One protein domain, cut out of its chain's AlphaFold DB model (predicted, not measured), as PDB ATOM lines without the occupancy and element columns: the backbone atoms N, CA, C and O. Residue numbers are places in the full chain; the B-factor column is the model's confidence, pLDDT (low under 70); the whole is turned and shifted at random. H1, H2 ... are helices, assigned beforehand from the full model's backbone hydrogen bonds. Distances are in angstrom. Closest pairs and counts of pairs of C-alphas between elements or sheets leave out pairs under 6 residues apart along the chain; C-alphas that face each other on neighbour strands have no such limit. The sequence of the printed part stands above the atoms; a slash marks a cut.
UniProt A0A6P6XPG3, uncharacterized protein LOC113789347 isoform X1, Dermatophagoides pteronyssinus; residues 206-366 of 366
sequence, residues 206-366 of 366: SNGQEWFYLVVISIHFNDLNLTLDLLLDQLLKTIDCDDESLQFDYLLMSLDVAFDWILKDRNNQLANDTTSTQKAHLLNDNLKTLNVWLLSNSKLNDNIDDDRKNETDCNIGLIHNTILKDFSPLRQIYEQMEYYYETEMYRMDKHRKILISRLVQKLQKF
ATOM      1  N   SER A 206     118.123 102.891 151.452       89.25
ATOM      2  CA  SER A 206     118.864 103.356 150.274       89.25
ATOM      3  C   SER A 206     118.000 103.444 149.016       89.25
ATOM      4  O   SER A 206     118.353 104.121 148.056       89.25
ATOM      5  N   ASN A 207     116.862 102.748 149.013       92.12
ATOM      6  CA  ASN A 207     115.937 102.668 147.890       92.12
ATOM      7  C   ASN A 207     114.480 102.617 148.378       92.12
ATOM      8  O   ASN A 207     114.208 102.355 149.550       92.12
ATOM      9  N   GLY A 208     113.535 102.852 147.474       91.31
ATOM     10  CA  GLY A 208     112.118 103.013 147.783       91.31
ATOM     11  C   GLY A 208     111.490 101.756 148.386       91.31
ATOM     12  O   GLY A 208     110.651 101.857 149.278       91.31
ATOM     13  N   GLN A 209     111.941 100.565 147.980       93.75
ATOM     14  CA  GLN A 209     111.447  99.309 148.557       93.75
ATOM     15  C   GLN A 209     111.798  99.191 150.043       93.75
ATOM     16  O   GLN A 209     110.988  98.702 150.826       93.75
ATOM     17  N   GLU A 210     112.979  99.658 150.453       96.88
ATOM     18  CA  GLU A 210     113.385  99.645 151.862       96.88
ATOM     19  C   GLU A 210     112.545 100.595 152.720       96.88
ATOM     20  O   GLU A 210     112.236 100.252 153.861       96.88
ATOM     21  N   TRP A 211     112.094 101.728 152.172       97.38
ATOM     22  CA  TRP A 211     111.130 102.609 152.844       97.38
ATOM     23  C   TRP A 211     109.777 101.931 153.045       97.38
ATOM     24  O   TRP A 211     109.217 101.977 154.141       97.38
ATOM     25  N   PHE A 212     109.296 101.228 152.021       96.88
ATOM     26  CA  PHE A 212     108.059 100.459 152.110       96.88
ATOM     27  C   PHE A 212     108.153  99.370 153.186       96.88
ATOM     28  O   PHE A 212     107.250  99.208 154.010       96.88
ATOM     29  N   TYR A 213     109.280  98.655 153.230       97.88
ATOM     30  CA  TYR A 213     109.562  97.678 154.279       97.88
ATOM     31  C   TYR A 213     109.595  98.322 155.662       97.88
ATOM     32  O   TYR A 213     108.965  97.801 156.584       97.88
ATOM     33  N   LEU A 214     110.282  99.456 155.807       97.50
ATOM     34  CA  LEU A 214     110.392 100.169 157.074       97.50
ATOM     35  C   LEU A 214     109.022 100.608 157.606       97.50
ATOM     36  O   LEU A 214     108.769 100.419 158.791       97.50
ATOM     37  N   VAL A 215     108.116 101.106 156.758       97.62
ATOM     38  CA  VAL A 215     106.746 101.462 157.174       97.62
ATOM     39  C   VAL A 215     106.003 100.249 157.737       97.62
ATOM     40  O   VAL A 215     105.410 100.332 158.812       97.62
ATOM     41  N   VAL A 216     106.075  99.097 157.068       97.31
ATOM     42  CA  VAL A 216     105.420  97.864 157.538       97.31
ATOM     43  C   VAL A 216     106.025  97.367 158.858       97.31
ATOM     44  O   VAL A 216     105.296  96.915 159.742       97.31
ATOM     45  N   ILE A 217     107.344  97.491 159.025       97.50
ATOM     46  CA  ILE A 217     108.037  97.175 160.283       97.50
ATOM     47  C   ILE A 217     107.595  98.133 161.397       97.50
ATOM     48  O   ILE A 217     107.259  97.692 162.494       97.50
ATOM     49  N   SER A 218     107.535  99.432 161.111       95.56
ATOM     50  CA  SER A 218     107.062 100.454 162.044       95.56
ATOM     51  C   SER A 218     105.625 100.223 162.496       95.56
ATOM     52  O   SER A 218     105.325 100.439 163.667       95.56
ATOM     53  N   ILE A 219     104.747  99.740 161.612       94.81
ATOM     54  CA  ILE A 219     103.381  99.343 161.980       94.81
ATOM     55  C   ILE A 219     103.400  98.184 162.982       94.81
ATOM     56  O   ILE A 219     102.675  98.230 163.972       94.81
ATOM     57  N   HIS A 220     104.250  97.170 162.775       94.69
ATOM     58  CA  HIS A 220     104.383  96.058 163.724       94.69
ATOM     59  C   HIS A 220     104.810  96.527 165.122       94.69
ATOM     60  O   HIS A 220     104.231  96.079 166.111       94.69
ATOM     61  N   PHE A 221     105.780  97.439 165.206       92.62
ATOM     62  CA  PHE A 221     106.259  97.984 166.481       92.62
ATOM     63  C   PHE A 221     105.398  99.131 167.033       92.62
ATOM     64  O   PHE A 221     105.676  99.635 168.117       92.62
ATOM     65  N   ASN A 222     104.350  99.537 166.311       89.06
ATOM     66  CA  ASN A 222     103.550 100.720 166.616       89.06
ATOM     67  C   ASN A 222     104.409 101.991 166.820       89.06
ATOM     68  O   ASN A 222     104.180 102.790 167.728       89.06
ATOM     69  N   ASP A 223     105.430 102.169 165.974       86.75
ATOM     70  CA  ASP A 223     106.386 103.280 166.028       86.75
ATOM     71  C   ASP A 223     106.635 103.865 164.641       86.75
ATOM     72  O   ASP A 223     107.602 103.533 163.947       86.75
ATOM     73  N   LEU A 224     105.716 104.734 164.227       88.25
ATOM     74  CA  LEU A 224     105.704 105.306 162.886       88.25
ATOM     75  C   LEU A 224     106.239 106.743 162.824       88.25
ATOM     76  O   LEU A 224     106.588 107.185 161.739       88.25
ATOM     77  N   ASN A 225     106.346 107.461 163.948       85.75
ATOM     78  CA  ASN A 225     106.638 108.904 163.946       85.75
ATOM     79  C   ASN A 225     107.973 109.239 163.263       85.75
ATOM     80  O   ASN A 225     107.986 109.958 162.270       85.75
ATOM     81  N   LEU A 226     109.083 108.655 163.732       88.00
ATOM     82  CA  LEU A 226     110.396 108.894 163.119       88.00
ATOM     83  C   LEU A 226     110.437 108.417 161.666       88.00
ATOM     84  O   LEU A 226     111.014 109.078 160.812       88.00
ATOM     85  N   THR A 227     109.832 107.260 161.385       91.50
ATOM     86  CA  THR A 227     109.759 106.718 160.025       91.50
ATOM     87  C   THR A 227     109.027 107.677 159.096       91.50
ATOM     88  O   THR A 227     109.475 107.875 157.974       91.50
ATOM     89  N   LEU A 228     107.944 108.302 159.564       91.69
ATOM     90  CA  LEU A 228     107.188 109.289 158.807       91.69
ATOM     91  C   LEU A 228     108.005 110.564 158.574       91.69
ATOM     92  O   LEU A 228     108.060 111.024 157.441       91.69
ATOM     93  N   ASP A 229     108.677 111.097 159.597       90.12
ATOM     94  CA  ASP A 229     109.521 112.293 159.446       90.12
ATOM     95  C   ASP A 229     110.632 112.074 158.407       90.12
ATOM     96  O   ASP A 229     110.825 112.891 157.505       90.12
ATOM     97  N   LEU A 230     111.322 110.936 158.500       93.00
ATOM     98  CA  LEU A 230     112.380 110.553 157.568       93.00
ATOM     99  C   LEU A 230     111.837 110.291 156.154       93.00
ATOM    100  O   LEU A 230     112.468 110.673 155.170       93.00
ATOM    101  N   LEU A 231     110.661 109.666 156.046       94.75
ATOM    102  CA  LEU A 231     110.002 109.406 154.767       94.75
ATOM    103  C   LEU A 231     109.592 110.712 154.076       94.75
ATOM    104  O   LEU A 231     109.775 110.842 152.869       94.75
ATOM    105  N   LEU A 232     109.057 111.677 154.829       93.75
ATOM    106  CA  LEU A 232     108.679 112.991 154.309       93.75
ATOM    107  C   LEU A 232     109.900 113.780 153.830       93.75
ATOM    108  O   LEU A 232     109.858 114.351 152.744       93.75
ATOM    109  N   ASP A 233     110.992 113.776 154.597       92.81
ATOM    110  CA  ASP A 233     112.260 114.387 154.174       92.81
ATOM    111  C   ASP A 233     112.778 113.759 152.868       92.81
ATOM    112  O   ASP A 233     113.117 114.468 151.919       92.81
ATOM    113  N   GLN A 234     112.758 112.427 152.769       94.44
ATOM    114  CA  GLN A 234     113.178 111.731 151.554       94.44
ATOM    115  C   GLN A 234     112.253 112.011 150.358       94.44
ATOM    116  O   GLN A 234     112.739 112.138 149.232       94.44
ATOM    117  N   LEU A 235     110.939 112.117 150.577       94.44
ATOM    118  CA  LEU A 235     109.969 112.486 149.542       94.44
ATOM    119  C   LEU A 235     110.268 113.867 148.968       94.44
ATOM    120  O   LEU A 235     110.386 113.992 147.755       94.44
ATOM    121  N   LEU A 236     110.439 114.874 149.828       93.38
ATOM    122  CA  LEU A 236     110.728 116.244 149.400       93.38
ATOM    123  C   LEU A 236     112.049 116.326 148.632       93.38
ATOM    124  O   LEU A 236     112.084 116.879 147.539       93.38
ATOM    125  N   LYS A 237     113.101 115.660 149.124       92.62
ATOM    126  CA  LYS A 237     114.370 115.548 148.388       92.62
ATOM    127  C   LYS A 237     114.201 114.912 147.010       92.62
ATOM    128  O   LYS A 237     114.891 115.293 146.073       92.62
ATOM    129  N   THR A 238     113.322 113.917 146.891       92.31
ATOM    130  CA  THR A 238     113.113 113.205 145.624       92.31
ATOM    131  C   THR A 238     112.288 114.050 144.656       92.31
ATOM    132  O   THR A 238     112.599 114.041 143.472       92.31
ATOM    133  N   ILE A 239     111.320 114.828 145.155       91.94
ATOM    134  CA  ILE A 239     110.559 115.807 144.363       91.94
ATOM    135  C   ILE A 239     111.492 116.806 143.676       91.94
ATOM    136  O   ILE A 239     111.328 117.087 142.494       91.94
ATOM    137  N   ASP A 240     112.498 117.301 144.397       86.88
ATOM    138  CA  ASP A 240     113.462 118.259 143.849       86.88
ATOM    139  C   ASP A 240     114.431 117.631 142.825       86.88
ATOM    140  O   ASP A 240     115.074 118.355 142.064       86.88
ATOM    141  N   CYS A 241     114.570 116.298 142.815       87.19
ATOM    142  CA  CYS A 241     115.551 115.579 141.991       87.19
ATOM    143  C   CYS A 241     114.940 114.887 140.763       87.19
ATOM    144  O   CYS A 241     115.412 115.101 139.649       87.19
ATOM    145  N   ASP A 242     113.977 113.986 140.988       85.31
ATOM    146  CA  ASP A 242     113.364 113.107 139.982       85.31
ATOM    147  C   ASP A 242     112.045 112.512 140.523       85.31
ATOM    148  O   ASP A 242     112.001 111.409 141.096       85.31
ATOM    149  N   ASP A 243     110.956 113.260 140.335       80.25
ATOM    150  CA  ASP A 243     109.591 112.896 140.728       80.25
ATOM    151  C   ASP A 243     108.895 111.942 139.738       80.25
ATOM    152  O   ASP A 243     107.734 111.564 139.937       80.25
ATOM    153  N   GLU A 244     109.610 111.476 138.710       84.12
ATOM    154  CA  GLU A 244     109.119 110.452 137.791       84.12
ATOM    155  C   GLU A 244     109.709 109.060 138.040       84.12
ATOM    156  O   GLU A 244     109.245 108.070 137.459       84.12
ATOM    157  N   SER A 245     110.665 108.958 138.962       87.81
ATOM    158  CA  SER A 245     111.359 107.719 139.299       87.81
ATOM    159  C   SER A 245     110.477 106.655 139.972       87.81
ATOM    160  O   SER A 245     109.570 106.931 140.759       87.81
ATOM    161  N   LEU A 246     110.833 105.379 139.765       86.69
ATOM    162  CA  LEU A 246     110.249 104.258 140.519       86.69
ATOM    163  C   LEU A 246     110.508 104.390 142.032       86.69
ATOM    164  O   LEU A 246     109.708 103.939 142.850       86.69
ATOM    165  N   GLN A 247     111.630 105.011 142.407       90.50
ATOM    166  CA  GLN A 247     111.946 105.371 143.787       90.50
ATOM    167  C   GLN A 247     110.823 106.221 144.384       90.50
ATOM    168  O   GLN A 247     110.314 105.891 145.456       90.50
ATOM    169  N   PHE A 248     110.431 107.281 143.678       92.38
ATOM    170  CA  PHE A 248     109.380 108.186 144.111       92.38
ATOM    171  C   PHE A 248     108.034 107.472 144.271       92.38
ATOM    172  O   PHE A 248     107.373 107.636 145.298       92.38
ATOM    173  N   ASP A 249     107.682 106.582 143.336       90.75
ATOM    174  CA  ASP A 249     106.462 105.771 143.441       90.75
ATOM    175  C   ASP A 249     106.422 104.943 144.726       90.75
ATOM    176  O   ASP A 249     105.417 104.946 145.436       90.75
ATOM    177  N   TYR A 250     107.521 104.271 145.075       93.19
ATOM    178  CA  TYR A 250     107.594 103.513 146.324       93.19
ATOM    179  C   TYR A 250     107.482 104.401 147.565       93.19
ATOM    180  O   TYR A 250     106.885 103.979 148.557       93.19
ATOM    181  N   LEU A 251     108.035 105.614 147.541       95.94
ATOM    182  CA  LEU A 251     107.907 106.549 148.659       95.94
ATOM    183  C   LEU A 251     106.448 106.993 148.841       95.94
ATOM    184  O   LEU A 251     105.944 106.977 149.965       95.94
ATOM    185  N   LEU A 252     105.739 107.298 147.747       95.31
ATOM    186  CA  LEU A 252     104.306 107.604 147.789       95.31
ATOM    187  C   LEU A 252     103.485 106.401 148.279       95.31
ATOM    188  O   LEU A 252     102.602 106.568 149.121       95.31
ATOM    189  N   MET A 253     103.795 105.184 147.812       94.94
ATOM    190  CA  MET A 253     103.151 103.953 148.294       94.94
ATOM    191  C   MET A 253     103.378 103.770 149.800       94.94
ATOM    192  O   MET A 253     102.460 103.413 150.534       94.94
ATOM    193  N   SER A 254     104.596 104.039 150.275       96.81
ATOM    194  CA  SER A 254     104.960 103.944 151.693       96.81
ATOM    195  C   SER A 254     104.172 104.944 152.540       96.81
ATOM    196  O   SER A 254     103.643 104.579 153.591       96.81
ATOM    197  N   LEU A 255     104.049 106.189 152.069       96.06
ATOM    198  CA  LEU A 255     103.290 107.238 152.752       96.06
ATOM    199  C   LEU A 255     101.808 106.886 152.833       96.06
ATOM    200  O   LEU A 255     101.152 107.083 153.854       96.06
ATOM    201  N   ASP A 256     101.287 106.328 151.753       95.44
ATOM    202  CA  ASP A 256      99.897 105.945 151.662       95.44
ATOM    203  C   ASP A 256      99.529 104.828 152.662       95.44
ATOM    204  O   ASP A 256      98.514 104.960 153.358       95.44
ATOM    205  N   VAL A 257     100.390 103.812 152.814       95.62
ATOM    206  CA  VAL A 257     100.257 102.762 153.845       95.62
ATOM    207  C   VAL A 257     100.365 103.346 155.252       95.62
ATOM    208  O   VAL A 257      99.602 102.971 156.144       95.62
ATOM    209  N   ALA A 258     101.303 104.274 155.464       94.81
ATOM    210  CA  ALA A 258     101.463 104.957 156.743       94.81
ATOM    211  C   ALA A 258     100.177 105.704 157.134       94.81
ATOM    212  O   ALA A 258      99.707 105.581 158.267       94.81
ATOM    213  N   PHE A 259      99.556 106.417 156.192       93.06
ATOM    214  CA  PHE A 259      98.285 107.100 156.428       93.06
ATOM    215  C   PHE A 259      97.120 106.145 156.675       93.06
ATOM    216  O   PHE A 259      96.300 106.447 157.543       93.06
ATOM    217  N   ASP A 260      97.052 104.999 155.990       92.81
ATOM    218  CA  ASP A 260      96.026 103.987 156.282       92.81
ATOM    219  C   ASP A 260      96.122 103.499 157.728       92.81
ATOM    220  O   ASP A 260      95.109 103.434 158.427       92.81
ATOM    221  N   TRP A 261      97.337 103.231 158.217       92.88
ATOM    222  CA  TRP A 261      97.544 102.851 159.614       92.88
ATOM    223  C   TRP A 261      97.134 103.955 160.589       92.88
ATOM    224  O   TRP A 261      96.377 103.690 161.523       92.88
ATOM    225  N   ILE A 262      97.586 105.192 160.367       89.50
ATOM    226  CA  ILE A 262      97.308 106.303 161.289       89.50
ATOM    227  C   ILE A 262      95.805 106.602 161.345       89.50
ATOM    228  O   ILE A 262      95.257 106.798 162.430       89.50
ATOM    229  N   LEU A 263      95.120 106.640 160.201       87.44
ATOM    230  CA  LEU A 263      93.678 106.896 160.158       87.44
ATOM    231  C   LEU A 263      92.884 105.753 160.805       87.44
ATOM    232  O   LEU A 263      91.929 106.014 161.540       87.44
ATOM    233  N   LYS A 264      93.298 104.499 160.596       88.06
ATOM    234  CA  LYS A 264      92.699 103.337 161.265       88.06
ATOM    235  C   LYS A 264      92.870 103.403 162.782       88.06
ATOM    236  O   LYS A 264      91.896 103.217 163.508       88.06
ATOM    237  N   ASP A 265      94.085 103.668 163.260       79.88
ATOM    238  CA  ASP A 265      94.376 103.766 164.693       79.88
ATOM    239  C   ASP A 265      93.574 104.901 165.345       79.88
ATOM    240  O   ASP A 265      92.935 104.697 166.375       79.88
ATOM    241  N   ARG A 266      93.476 106.062 164.682       72.06
ATOM    242  CA  ARG A 266      92.617 107.176 165.118       72.06
ATOM    243  C   ARG A 266      91.156 106.774 165.261       72.06
ATOM    244  O   ARG A 266      90.551 107.096 166.277       72.06
ATOM    245  N   ASN A 267      90.590 106.081 164.276       75.12
ATOM    246  CA  ASN A 267      89.195 105.640 164.340       75.12
ATOM    247  C   ASN A 267      88.972 104.646 165.490       75.12
ATOM    248  O   ASN A 267      87.971 104.740 166.198       75.12
ATOM    249  N   ASN A 268      89.934 103.754 165.731       75.31
ATOM    250  CA  ASN A 268      89.893 102.832 166.865       75.31
ATOM    251  C   ASN A 268      90.037 103.551 168.218       75.31
ATOM    252  O   ASN A 268      89.416 103.140 169.194       75.31
ATOM    253  N   GLN A 269      90.843 104.615 168.303       66.38
ATOM    254  CA  GLN A 269      91.003 105.417 169.523       66.38
ATOM    255  C   GLN A 269      89.800 106.331 169.788       66.38
ATOM    256  O   GLN A 269      89.382 106.452 170.933       66.38
ATOM    257  N   LEU A 270      89.211 106.942 168.755       59.47
ATOM    258  CA  LEU A 270      87.974 107.732 168.861       59.47
ATOM    259  C   LEU A 270      86.783 106.877 169.314       59.47
ATOM    260  O   LEU A 270      85.892 107.379 169.986       59.47
ATOM    261  N   ALA A 271      86.790 105.581 168.995       59.62
ATOM    262  CA  ALA A 271      85.825 104.628 169.535       59.62
ATOM    263  C   ALA A 271      86.041 104.314 171.033       59.62
ATOM    264  O   ALA A 271      85.159 103.721 171.647       59.62
ATOM    265  N   ASN A 272      87.186 104.701 171.616       56.22
ATOM    266  CA  ASN A 272      87.588 104.345 172.980       56.22
ATOM    267  C   ASN A 272      87.859 105.541 173.935       56.22
ATOM    268  O   ASN A 272      87.818 105.291 175.131       56.22
ATOM    269  N   ASP A 273      88.074 106.781 173.443       50.16
ATOM    270  CA  ASP A 273      88.259 108.094 174.142       50.16
ATOM    271  C   ASP A 273      89.293 108.138 175.311       50.16
ATOM    272  O   ASP A 273      89.434 107.206 176.085       50.16
ATOM    273  N   THR A 274      90.097 109.159 175.644       44.91
ATOM    274  CA  THR A 274      90.492 110.497 175.171       44.91
ATOM    275  C   THR A 274      91.976 110.652 175.578       44.91
ATOM    276  O   THR A 274      92.278 110.629 176.765       44.91
ATOM    277  N   THR A 275      92.937 110.779 174.652       42.59
ATOM    278  CA  THR A 275      94.268 111.427 174.865       42.59
ATOM    279  C   THR A 275      95.126 111.284 173.600       42.59
ATOM    280  O   THR A 275      95.843 110.311 173.405       42.59
ATOM    281  N   SER A 276      95.051 112.257 172.688       45.31
ATOM    282  CA  SER A 276      95.728 112.177 171.385       45.31
ATOM    283  C   SER A 276      97.071 112.921 171.362       45.31
ATOM    284  O   SER A 276      97.149 114.055 170.887       45.31
ATOM    285  N   THR A 277      98.149 112.279 171.812       47.47
ATOM    286  CA  THR A 277      99.533 112.788 171.675       47.47
ATOM    287  C   THR A 277     100.062 112.690 170.235       47.47
ATOM    288  O   THR A 277     100.957 113.438 169.856       47.47
ATOM    289  N   GLN A 278      99.468 111.840 169.387       46.94
ATOM    290  CA  GLN A 278      99.832 111.709 167.965       46.94
ATOM    291  C   GLN A 278      99.316 112.860 167.072       46.94
ATOM    292  O   GLN A 278      99.787 113.012 165.946       46.94
ATOM    293  N   LYS A 279      98.369 113.698 167.540       45.25
ATOM    294  CA  LYS A 279      97.815 114.816 166.741       45.25
ATOM    295  C   LYS A 279      98.834 115.925 166.454       45.25
ATOM    296  O   LYS A 279      98.758 116.539 165.398       45.25
ATOM    297  N   ALA A 280      99.770 116.187 167.365       46.34
ATOM    298  CA  ALA A 280     100.644 117.359 167.276       46.34
ATOM    299  C   ALA A 280     101.809 117.201 166.279       46.34
ATOM    300  O   ALA A 280     102.311 118.199 165.776       46.34
ATOM    301  N   HIS A 281     102.227 115.968 165.967       52.09
ATOM    302  CA  HIS A 281     103.451 115.732 165.189       52.09
ATOM    303  C   HIS A 281     103.238 115.745 163.667       52.09
ATOM    304  O   HIS A 281     104.174 116.028 162.922       52.09
ATOM    305  N   LEU A 282     102.014 115.474 163.190       53.19
ATOM    306  CA  LEU A 282     101.725 115.441 161.751       53.19
ATOM    307  C   LEU A 282     101.669 116.830 161.105       53.19
ATOM    308  O   LEU A 282     101.806 116.934 159.895       53.19
ATOM    309  N   LEU A 283     101.521 117.908 161.878       55.16
ATOM    310  CA  LEU A 283     101.469 119.273 161.346       55.16
ATOM    311  C   LEU A 283     102.864 119.886 161.106       55.16
ATOM    312  O   LEU A 283     103.038 121.100 161.215       55.16
ATOM    313  N   ASN A 284     103.863 119.054 160.804       70.19
ATOM    314  CA  ASN A 284     105.205 119.515 160.468       70.19
ATOM    315  C   ASN A 284     105.197 120.218 159.097       70.19
ATOM    316  O   ASN A 284     104.424 119.864 158.202       70.19
ATOM    317  N   ASP A 285     106.059 121.217 158.918       80.81
ATOM    318  CA  ASP A 285     106.136 122.030 157.702       80.81
ATOM    319  C   ASP A 285     106.416 121.184 156.453       80.81
ATOM    320  O   ASP A 285     105.859 121.465 155.393       80.81
ATOM    321  N   ASN A 286     107.139 120.067 156.596       86.44
ATOM    322  CA  ASN A 286     107.341 119.103 155.511       86.44
ATOM    323  C   ASN A 286     106.020 118.556 154.948       86.44
ATOM    324  O   ASN A 286     105.874 118.429 153.732       86.44
ATOM    325  N   LEU A 287     105.035 118.269 155.808       86.94
ATOM    326  CA  LEU A 287     103.737 117.768 155.358       86.94
ATOM    327  C   LEU A 287     102.941 118.854 154.627       86.94
ATOM    328  O   LEU A 287     102.268 118.563 153.640       86.94
ATOM    329  N   LYS A 288     103.047 120.112 155.074       88.00
ATOM    330  CA  LYS A 288     102.416 121.256 154.396       88.00
ATOM    331  C   LYS A 288     103.015 121.460 153.006       88.00
ATOM    332  O   LYS A 288     102.261 121.594 152.045       88.00
ATOM    333  N   THR A 289     104.342 121.428 152.896       90.81
ATOM    334  CA  THR A 289     105.056 121.525 151.615       90.81
ATOM    335  C   THR A 289     104.643 120.398 150.672       90.81
ATOM    336  O   THR A 289     104.257 120.658 149.531       90.81
ATOM    337  N   LEU A 290     104.624 119.155 151.163       91.69
ATOM    338  CA  LEU A 290     104.181 118.009 150.373       91.69
ATOM    339  C   LEU A 290     102.720 118.155 149.919       91.69
ATOM    340  O   LEU A 290     102.405 117.858 148.771       91.69
ATOM    341  N   ASN A 291     101.829 118.645 150.786       91.31
ATOM    342  CA  ASN A 291     100.423 118.856 150.442       91.31
ATOM    343  C   ASN A 291     100.255 119.866 149.293       91.31
ATOM    344  O   ASN A 291      99.466 119.635 148.380       91.31
ATOM    345  N   VAL A 292     101.028 120.958 149.291       92.00
ATOM    346  CA  VAL A 292     101.026 121.933 148.183       92.00
ATOM    347  C   VAL A 292     101.452 121.274 146.869       92.00
ATOM    348  O   VAL A 292     100.800 121.479 145.837       92.00
ATOM    349  N   TRP A 293     102.503 120.450 146.902       93.50
ATOM    350  CA  TRP A 293     102.961 119.713 145.723       93.50
ATOM    351  C   TRP A 293     101.904 118.713 145.226       93.50
ATOM    352  O   TRP A 293     101.572 118.704 144.037       93.50
ATOM    353  N   LEU A 294     101.305 117.931 146.131       91.81
ATOM    354  CA  LEU A 294     100.264 116.951 145.805       91.81
ATOM    355  C   LEU A 294      99.025 117.614 145.188       91.81
ATOM    356  O   LEU A 294      98.529 117.139 144.170       91.81
ATOM    357  N   LEU A 295      98.556 118.734 145.750       90.25
ATOM    358  CA  LEU A 295      97.409 119.491 145.228       90.25
ATOM    359  C   LEU A 295      97.666 120.087 143.839       90.25
ATOM    360  O   LEU A 295      96.742 120.223 143.036       90.25
ATOM    361  N   SER A 296      98.909 120.476 143.556       89.31
ATOM    362  CA  SER A 296      99.292 121.007 142.244       89.31
ATOM    363  C   SER A 296      99.284 119.895 141.188       89.31
ATOM    364  O   SER A 296      98.733 120.069 140.101       89.31
ATOM    365  N   ASN A 297      99.800 118.718 141.546       85.56
ATOM    366  CA  ASN A 297      99.878 117.553 140.663       85.56
ATOM    367  C   ASN A 297      98.567 116.760 140.556       85.56
ATOM    368  O   ASN A 297      98.358 116.048 139.573       85.56
ATOM    369  N   SER A 298      97.645 116.907 141.509       81.25
ATOM    370  CA  SER A 298      96.298 116.344 141.383       81.25
ATOM    371  C   SER A 298      95.471 117.102 140.337       81.25
ATOM    372  O   SER A 298      94.754 116.476 139.567       81.25
ATOM    373  N   LYS A 299      95.601 118.437 140.269       64.06
ATOM    374  CA  LYS A 299      94.818 119.319 139.374       64.06
ATOM    375  C   LYS A 299      95.299 119.332 137.920       64.06
ATOM    376  O   LYS A 299      94.501 119.522 137.012       64.06
ATOM    377  N   LEU A 300      96.595 119.117 137.677       53.53
ATOM    378  CA  LEU A 300      97.158 119.022 136.318       53.53
ATOM    379  C   LEU A 300      96.618 117.820 135.518       53.53
ATOM    380  O   LEU A 300      96.780 117.761 134.301       53.53
ATOM    381  N   ASN A 301      95.966 116.870 136.189       50.84
ATOM    382  CA  ASN A 301      95.541 115.598 135.619       50.84
ATOM    383  C   ASN A 301      94.059 115.535 135.196       50.84
ATOM    384  O   ASN A 301      93.633 114.486 134.724       50.84
ATOM    385  N   ASP A 302      93.310 116.643 135.270       50.59
ATOM    386  CA  ASP A 302      91.888 116.721 134.878       50.59
ATOM    387  C   ASP A 302      91.636 116.761 133.346       50.59
ATOM    388  O   ASP A 302      90.485 116.784 132.911       50.59
ATOM    389  N   ASN A 303      92.692 116.761 132.517       41.88
ATOM    390  CA  ASN A 303      92.626 116.975 131.058       41.88
ATOM    391  C   ASN A 303      92.684 115.695 130.193       41.88
ATOM    392  O   ASN A 303      93.032 115.772 129.015       41.88
ATOM    393  N   ILE A 304      92.371 114.516 130.733       44.34
ATOM    394  CA  ILE A 304      92.240 113.288 129.929       44.34
ATOM    395  C   ILE A 304      90.818 112.752 130.094       44.34
ATOM    396  O   ILE A 304      90.414 112.417 131.203       44.34
ATOM    397  N   ASP A 305      90.084 112.700 128.981       41.03
ATOM    398  CA  ASP A 305      88.753 112.106 128.841       41.03
ATOM    399  C   ASP A 305      88.743 110.639 129.316       41.03
ATOM    400  O   ASP A 305      89.084 109.727 128.564       41.03
ATOM    401  N   ASP A 306      88.343 110.395 130.564       47.69
ATOM    402  CA  ASP A 306      87.866 109.085 131.013       47.69
ATOM    403  C   ASP A 306      86.507 109.301 131.702       47.69
ATOM    404  O   ASP A 306      86.388 110.057 132.670       47.69
ATOM    405  N   ASP A 307      85.472 108.669 131.146       41.62
ATOM    406  CA  ASP A 307      84.024 108.857 131.365       41.62
ATOM    407  C   ASP A 307      83.519 108.469 132.775       41.62
ATOM    408  O   ASP A 307      82.348 108.154 132.991       41.62
ATOM    409  N   ARG A 308      84.393 108.472 133.782       45.66
ATOM    410  CA  ARG A 308      84.070 108.123 135.172       45.66
ATOM    411  C   ARG A 308      84.465 109.239 136.126       45.66
ATOM    412  O   ARG A 308      85.233 109.055 137.065       45.66
ATOM    413  N   LYS A 309      83.901 110.421 135.888       44.47
ATOM    414  CA  LYS A 309      83.820 111.456 136.918       44.47
ATOM    415  C   LYS A 309      82.766 111.057 137.954       44.47
ATOM    416  O   LYS A 309      81.598 110.907 137.605       44.47
ATOM    417  N   ASN A 310      83.220 111.026 139.209       43.53
ATOM    418  CA  ASN A 310      82.485 111.096 140.481       43.53
ATOM    419  C   ASN A 310      82.319 109.755 141.234       43.53
ATOM    420  O   ASN A 310      81.647 108.860 140.747       43.53
ATOM    421  N   GLU A 311      82.906 109.707 142.451       40.12
ATOM    422  CA  GLU A 311      82.822 108.652 143.498       40.12
ATOM    423  C   GLU A 311      83.509 107.312 143.108       40.12
ATOM    424  O   GLU A 311      83.007 106.590 142.270       40.12
ATOM    425  N   THR A 312      84.650 106.810 143.613       53.09
ATOM    426  CA  THR A 312      85.397 106.915 144.882       53.09
ATOM    427  C   THR A 312      86.848 106.382 144.693       53.09
ATOM    428  O   THR A 312      87.161 105.252 145.064       53.09
ATOM    429  N   ASP A 313      87.782 107.178 144.151       63.25
ATOM    430  CA  ASP A 313      89.181 106.729 143.909       63.25
ATOM    431  C   ASP A 313      89.900 106.172 145.160       63.25
ATOM    432  O   ASP A 313      90.824 105.364 145.055       63.25
ATOM    433  N   CYS A 314      89.478 106.567 146.368       65.25
ATOM    434  CA  CYS A 314      90.048 106.067 147.620       65.25
ATOM    435  C   CYS A 314      89.853 104.563 147.835       65.25
ATOM    436  O   CYS A 314      90.686 103.942 148.498       65.25
ATOM    437  N   ASN A 315      88.783 103.992 147.274       74.06
ATOM    438  CA  ASN A 315      88.454 102.577 147.422       74.06
ATOM    439  C   ASN A 315      89.152 101.713 146.368       74.06
ATOM    440  O   ASN A 315      89.022 100.497 146.404       74.06
ATOM    441  N   ILE A 316      89.927 102.305 145.456       79.50
ATOM    442  CA  ILE A 316      90.646 101.558 144.426       79.50
ATOM    443  C   ILE A 316      91.870 100.850 145.030       79.50
ATOM    444  O   ILE A 316      92.762 101.460 145.633       79.50
ATOM    445  N   GLY A 317      91.931  99.537 144.823       80.38
ATOM    446  CA  GLY A 317      93.074  98.684 145.107       80.38
ATOM    447  C   GLY A 317      94.244  98.980 144.163       80.38
ATOM    448  O   GLY A 317      94.163  98.755 142.960       80.38
ATOM    449  N   LEU A 318      95.350  99.460 144.723       83.69
ATOM    450  CA  LEU A 318      96.619  99.729 144.057       83.69
ATOM    451  C   LEU A 318      97.606  98.567 144.252       83.69
ATOM    452  O   LEU A 318      97.342  97.616 145.000       83.69
ATOM    453  N   ILE A 319      98.765  98.640 143.586       81.69
ATOM    454  CA  ILE A 319      99.775  97.567 143.584       81.69
ATOM    455  C   ILE A 319     100.153  97.173 145.010       81.69
ATOM    456  O   ILE A 319     100.089  96.000 145.386       81.69
ATOM    457  N   HIS A 320     100.513  98.151 145.838       85.06
ATOM    458  CA  HIS A 320     100.957  97.889 147.201       85.06
ATOM    459  C   HIS A 320      99.824  97.418 148.121       85.06
ATOM    460  O   HIS A 320     100.078  96.609 149.015       85.06
ATOM    461  N   ASN A 321      98.575  97.816 147.860       85.62
ATOM    462  CA  ASN A 321      97.411  97.273 148.574       85.62
ATOM    463  C   ASN A 321      97.234  95.789 148.254       85.62
ATOM    464  O   ASN A 321      96.788  95.036 149.108       85.62
ATOM    465  N   THR A 322      97.578  95.349 147.040       79.19
ATOM    466  CA  THR A 322      97.535  93.923 146.676       79.19
ATOM    467  C   THR A 322      98.609  93.156 147.441       79.19
ATOM    468  O   THR A 322      98.336  92.101 148.011       79.19
ATOM    469  N   ILE A 323      99.814  93.730 147.542       81.56
ATOM    470  CA  ILE A 323     100.917  93.160 148.329       81.56
ATOM    471  C   ILE A 323     100.513  92.994 149.799       81.56
ATOM    472  O   ILE A 323     100.915  92.008 150.423       81.56
ATOM    473  N   LEU A 324      99.749  93.940 150.354       86.88
ATOM    474  CA  LEU A 324      99.375  93.990 151.769       86.88
ATOM    475  C   LEU A 324      97.935  93.563 152.072       86.88
ATOM    476  O   LEU A 324      97.561  93.625 153.240       86.88
ATOM    477  N   LYS A 325      97.139  93.113 151.093       81.38
ATOM    478  CA  LYS A 325      95.706  92.791 151.271       81.38
ATOM    479  C   LYS A 325      95.458  91.870 152.473       81.38
ATOM    480  O   LYS A 325      94.526  92.076 153.237       81.38
ATOM    481  N   ASP A 326      96.382  90.939 152.697       80.25
ATOM    482  CA  ASP A 326      96.378  89.961 153.790       80.25
ATOM    483  C   ASP A 326      97.324  90.296 154.949       80.25
ATOM    484  O   ASP A 326      97.776  89.430 155.695       80.25
ATOM    485  N   PHE A 327      97.688  91.561 155.111       90.88
ATOM    486  CA  PHE A 327      98.452  92.008 156.263       90.88
ATOM    487  C   PHE A 327      97.481  92.353 157.389       90.88
ATOM    488  O   PHE A 327      96.897  93.432 157.383       90.88
ATOM    489  N   SER A 328      97.301  91.449 158.359       89.06
ATOM    490  CA  SER A 328      96.285  91.557 159.427       89.06
ATOM    491  C   SER A 328      96.112  92.959 160.057       89.06
ATOM    492  O   SER A 328      94.967  93.403 160.191       89.06
ATOM    493  N   PRO A 329      97.181  93.734 160.351       91.00
ATOM    494  CA  PRO A 329      97.041  95.099 160.861       91.00
ATOM    495  C   PRO A 329      96.257  96.059 159.951       91.00
ATOM    496  O   PRO A 329      95.653  96.995 160.467       91.00
ATOM    497  N   LEU A 330      96.219  95.838 158.637       91.62
ATOM    498  CA  LEU A 330      95.509  96.675 157.656       91.62
ATOM    499  C   LEU A 330      94.500  95.897 156.796       91.62
ATOM    500  O   LEU A 330      93.795  96.499 155.993       91.62
ATOM    501  N   ARG A 331      94.383  94.579 156.994       89.25
ATOM    502  CA  ARG A 331      93.550  93.666 156.200       89.25
ATOM    503  C   ARG A 331      92.135  94.193 155.980       89.25
ATOM    504  O   ARG A 331      91.688  94.263 154.848       89.25
ATOM    505  N   GLN A 332      91.462  94.620 157.047       88.25
ATOM    506  CA  GLN A 332      90.077  95.105 156.981       88.25
ATOM    507  C   GLN A 332      89.904  96.310 156.048       88.25
ATOM    508  O   GLN A 332      88.864  96.438 155.415       88.25
ATOM    509  N   ILE A 333      90.911  97.185 155.955       89.81
ATOM    510  CA  ILE A 333      90.889  98.347 155.057       89.81
ATOM    511  C   ILE A 333      90.985  97.865 153.611       89.81
ATOM    512  O   ILE A 333      90.240  98.303 152.742       89.81
ATOM    513  N   TYR A 334      91.908  96.944 153.358       88.31
ATOM    514  CA  TYR A 334      92.212  96.473 152.017       88.31
ATOM    515  C   TYR A 334      91.176  95.483 151.481       88.31
ATOM    516  O   TYR A 334      90.910  95.484 150.289       88.31
ATOM    517  N   GLU A 335      90.515  94.697 152.330       83.62
ATOM    518  CA  GLU A 335      89.384  93.846 151.927       83.62
ATOM    519  C   GLU A 335      88.181  94.647 151.416       83.62
ATOM    520  O   GLU A 335      87.398  94.123 150.632       83.62
ATOM    521  N   GLN A 336      88.044  95.906 151.834       84.69
ATOM    522  CA  GLN A 336      86.976  96.804 151.388       84.69
ATOM    523  C   GLN A 336      87.301  97.511 150.064       84.69
ATOM    524  O   GLN A 336      86.451  98.224 149.535       84.69
ATOM    525  N   MET A 337      88.520  97.348 149.536       84.06
ATOM    526  CA  MET A 337      88.932  97.985 148.288       84.06
ATOM    527  C   MET A 337      88.489  97.189 147.058       84.06
ATOM    528  O   MET A 337      88.552  95.959 147.021       84.06
ATOM    529  N   GLU A 338      88.130  97.913 146.004       80.31
ATOM    530  CA  GLU A 338      87.879  97.369 144.678       80.31
ATOM    531  C   GLU A 338      89.199  97.167 143.932       80.31
ATOM    532  O   GLU A 338      89.889  98.119 143.561       80.31
ATOM    533  N   TYR A 339      89.559  95.910 143.691       75.12
ATOM    534  CA  TYR A 339      90.746  95.561 142.916       75.12
ATOM    535  C   TYR A 339      90.368  95.360 141.456       75.12
ATOM    536  O   TYR A 339      89.622  94.442 141.119       75.12
ATOM    537  N   TYR A 340      90.920  96.197 140.586       61.22
ATOM    538  CA  TYR A 340      90.692  96.081 139.155       61.22
ATOM    539  C   TYR A 340      91.598  95.019 138.543       61.22
ATOM    540  O   TYR A 340      92.779  94.889 138.880       61.22
ATOM    541  N   TYR A 341      91.028  94.276 137.601       54.06
ATOM    542  CA  TYR A 341      91.746  93.319 136.782       54.06
ATOM    543  C   TYR A 341      92.623  94.085 135.811       54.06
ATOM    544  O   TYR A 341      92.158  94.645 134.820       54.06
ATOM    545  N   GLU A 342      93.907  94.158 136.118       47.44
ATOM    546  CA  GLU A 342      94.844  94.719 135.168       47.44
ATOM    547  C   GLU A 342      94.981  93.766 133.988       47.44
ATOM    548  O   GLU A 342      95.575  92.695 134.087       47.44
ATOM    549  N   THR A 343      94.425  94.174 132.853       46.19
ATOM    550  CA  THR A 343      94.958  93.780 131.551       46.19
ATOM    551  C   THR A 343      96.409  94.267 131.440       46.19
ATOM    552  O   THR A 343      96.787  95.201 132.147       46.19
ATOM    553  N   GLU A 344      97.194  93.714 130.514       42.22
ATOM    554  CA  GLU A 344      98.620  94.022 130.246       42.22
ATOM    555  C   GLU A 344      98.988  95.525 130.097       42.22
ATOM    556  O   GLU A 344     100.160  95.870 129.984       42.22
ATOM    557  N   MET A 345      98.018  96.444 130.132       41.69
ATOM    558  CA  MET A 345      98.170  97.898 130.021       41.69
ATOM    559  C   MET A 345      98.081  98.677 131.349       41.69
ATOM    560  O   MET A 345      97.754  99.867 131.329       41.69
ATOM    561  N   TYR A 346      98.357  98.081 132.514       53.50
ATOM    562  CA  TYR A 346      98.502  98.899 133.724       53.50
ATOM    563  C   TYR A 346      99.836  99.625 133.742       53.50
ATOM    564  O   TYR A 346     100.901  99.065 134.004       53.50
ATOM    565  N   ARG A 347      99.762 100.912 133.439       67.19
ATOM    566  CA  ARG A 347     100.918 101.784 133.380       67.19
ATOM    567  C   ARG A 347     101.120 102.463 134.743       67.19
ATOM    568  O   ARG A 347     100.165 102.882 135.400       67.19
ATOM    569  N   MET A 348     102.379 102.562 135.172       72.81
ATOM    570  CA  MET A 348     102.768 103.183 136.450       72.81
ATOM    571  C   MET A 348     102.340 104.656 136.560       72.81
ATOM    572  O   MET A 348     102.096 105.142 137.660       72.81
ATOM    573  N   ASP A 349     102.163 105.349 135.435       73.94
ATOM    574  CA  ASP A 349     101.600 106.702 135.387       73.94
ATOM    575  C   ASP A 349     100.148 106.739 135.900       73.94
ATOM    576  O   ASP A 349      99.812 107.584 136.731       73.94
ATOM    577  N   LYS A 350      99.291 105.793 135.492       78.12
ATOM    578  CA  LYS A 350      97.912 105.671 135.991       78.12
ATOM    579  C   LYS A 350      97.896 105.332 137.481       78.12
ATOM    580  O   LYS A 350      97.128 105.939 138.225       78.12
ATOM    581  N   HIS A 351      98.774 104.428 137.926       81.19
ATOM    582  CA  HIS A 351      98.951 104.131 139.353       81.19
ATOM    583  C   HIS A 351      99.276 105.395 140.150       81.19
ATOM    584  O   HIS A 351      98.620 105.687 141.151       81.19
ATOM    585  N   ARG A 352     100.278 106.159 139.695       85.88
ATOM    586  CA  ARG A 352     100.740 107.380 140.361       85.88
ATOM    587  C   ARG A 352      99.634 108.423 140.458       85.88
ATOM    588  O   ARG A 352      99.445 108.993 141.528       85.88
ATOM    589  N   LYS A 353      98.864 108.636 139.387       84.75
ATOM    590  CA  LYS A 353      97.739 109.588 139.387       84.75
ATOM    591  C   LYS A 353      96.699 109.254 140.457       84.75
ATOM    592  O   LYS A 353      96.352 110.118 141.263       84.75
ATOM    593  N   ILE A 354      96.256 107.995 140.508       85.12
ATOM    594  CA  ILE A 354      95.285 107.531 141.513       85.12
ATOM    595  C   ILE A 354      95.881 107.652 142.921       85.12
ATOM    596  O   ILE A 354      95.220 108.131 143.841       85.12
ATOM    597  N   LEU A 355      97.152 107.276 143.091       89.12
ATOM    598  CA  LEU A 355      97.856 107.363 144.370       89.12
ATOM    599  C   LEU A 355      97.956 108.806 144.888       89.12
ATOM    600  O   LEU A 355      97.675 109.045 146.061       89.12
ATOM    601  N   ILE A 356      98.301 109.769 144.030       91.12
ATOM    602  CA  ILE A 356      98.348 111.196 144.384       91.12
ATOM    603  C   ILE A 356      96.956 111.687 144.798       91.12
ATOM    604  O   ILE A 356      96.823 112.288 145.865       91.12
ATOM    605  N   SER A 357      95.915 111.385 144.011       87.62
ATOM    606  CA  SER A 357      94.521 111.727 144.347       87.62
ATOM    607  C   SER A 357      94.125 111.176 145.724       87.62
ATOM    608  O   SER A 357      93.614 111.905 146.582       87.62
ATOM    609  N   ARG A 358      94.457 109.909 145.996       89.06
ATOM    610  CA  ARG A 358      94.183 109.252 147.278       89.06
ATOM    611  C   ARG A 358      94.933 109.884 148.451       89.06
ATOM    612  O   ARG A 358      94.349 110.061 149.521       89.06
ATOM    613  N   LEU A 359      96.201 110.245 148.265       91.88
ATOM    614  CA  LEU A 359      97.001 110.923 149.288       91.88
ATOM    615  C   LEU A 359      96.440 112.311 149.625       91.88
ATOM    616  O   LEU A 359      96.337 112.638 150.808       91.88
ATOM    617  N   VAL A 360      95.997 113.086 148.628       90.38
ATOM    618  CA  VAL A 360      95.315 114.379 148.848       90.38
ATOM    619  C   VAL A 360      94.061 114.196 149.705       90.38
ATOM    620  O   VAL A 360      93.871 114.910 150.690       90.38
ATOM    621  N   GLN A 361      93.222 113.209 149.384       87.88
ATOM    622  CA  GLN A 361      92.000 112.931 150.149       87.88
ATOM    623  C   GLN A 361      92.297 112.485 151.588       87.88
ATOM    624  O   GLN A 361      91.585 112.866 152.516       87.88
ATOM    625  N   LYS A 362      93.352 111.686 151.801       88.25
ATOM    626  CA  LYS A 362      93.794 111.288 153.147       88.25
ATOM    627  C   LYS A 362      94.283 112.496 153.947       88.25
ATOM    628  O   LYS A 362      93.893 112.629 155.103       88.25
ATOM    629  N   LEU A 363      95.053 113.398 153.332       86.81
ATOM    630  CA  LEU A 363      95.533 114.642 153.949       86.81
ATOM    631  C   LEU A 363      94.408 115.568 154.411       86.81
ATOM    632  O   LEU A 363      94.540 116.189 155.457       86.81
ATOM    633  N   GLN A 364      93.279 115.608 153.707       84.19
ATOM    634  CA  GLN A 364      92.106 116.379 154.140       84.19
ATOM    635  C   GLN A 364      91.443 115.836 155.420       84.19
ATOM    636  O   GLN A 364      90.663 116.547 156.049       84.19
ATOM    637  N   LYS A 365      91.723 114.581 155.800       81.12
ATOM    638  CA  LYS A 365      91.214 113.950 157.032       81.12
ATOM    639  C   LYS A 365      92.140 114.164 158.237       81.12
ATOM    640  O   LYS A 365      91.788 113.748 159.345       81.12
ATOM    641  N   PHE A 366      93.329 114.726 158.016       74.19
ATOM    642  CA  PHE A 366      94.316 115.033 159.049       74.19
ATOM    643  C   PHE A 366      94.124 116.440 159.593       74.19
ATOM    644  O   PHE A 366      94.260 116.553 160.837       74.19
TER     645      PHE A 366
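What this domain is: This is residues 206 to 366 of the 366 residues of the protein "uncharacterized protein LOC113789347 isoform X1" of Dermatophagoides pteronyssinus (UniProt A0A6P6XPG3). A long helix, H3, runs through the core; H1 and H2 pack on it to make a three-helix up-and-down bundle, in which each helix runs against the one before. H7 packs on another side of H3, H4 crosses over H2 and H7, and the small pair H5 and H6 sits on the far side of H3 from H4, while three loose loops stick out with residues 271 to 275, 302 to 311 and 342 to 347. The printed part has 161 residues with seven named helices, H1 to H7 in chain order, and no named strand; the class is all helix, with 96 residues in the helices. It is compact, with a radius of gyration of the C-alphas of 15.7 A, and rounded, spanning 46 by 35 by 28 A.

How they stand to each other: H3, residues 246 to 270, and H2, residues 225 to 239, are the hubs, touching three helices each. They form a helical hairpin, closest at the C-alphas of Leu 251 and Leu 235, 6.3 A apart; H3 touches H2 with residues 248 to 258 alone, at a shallow tilt of 33 degrees, only just short of steep. H1, residues 208 to 221, touches H3, the same way at a shallow tilt of 18 degrees, with the C-alphas of Gly 208 and Gln 247 closest at 4.6 A. H1 and H2 are also a helical hairpin, closest at the C-alphas of Val 215 and Thr 227, 6.7 A. H7, residues 348 to 363, touches residues 249 to 259 of H3 alone, the same way at a shallow tilt of 31 degrees; the C-alphas of Asp 256 and Leu 359 are closest, 6.2 A. H4, residues 285 to 299, touches H7, opposite ways at a steep tilt of 53 degrees, with the C-alphas of Ser 298 and Ser 357 closest at 5.8 A. Residues 286 to 290 of H4 alone touch residues 232 to 236 of H2, closest at the C-alphas of Asn 286 and Leu 232, 6.4 A. H5, residues 319 to 324, touches H6, residues 331 to 335, at the C-alphas of Asn 321 and Tyr 334, 6.3 A. Both are close to H3 but not clearly touching. H1 and H7 are apart. In each helix every O i to N i+4 pair is within hydrogen-bond range.

Where its parts are: H3 is 36.2 A long, from C-alpha 246 at (110.249, 104.258, 140.519) to C-alpha 270 at (87.974, 107.732, 168.861). H1 measures 20.2 A, H2 21.1 A, H4 21.7 A and H7 22.1 A, ending at C-alpha 363 (95.533, 114.642, 153.949).

The domain as a whole: The farthest C-alphas, of Thr 274 and Glu 344, are 48.5 A apart. The printed part has no cut. The links H3 to H4, H4 to H5 and H6 to H7 are long. Mean pLDDT of the printed part is 79.1; residues 269 to 283, 299 to 314 and 340 to 347 are under 70.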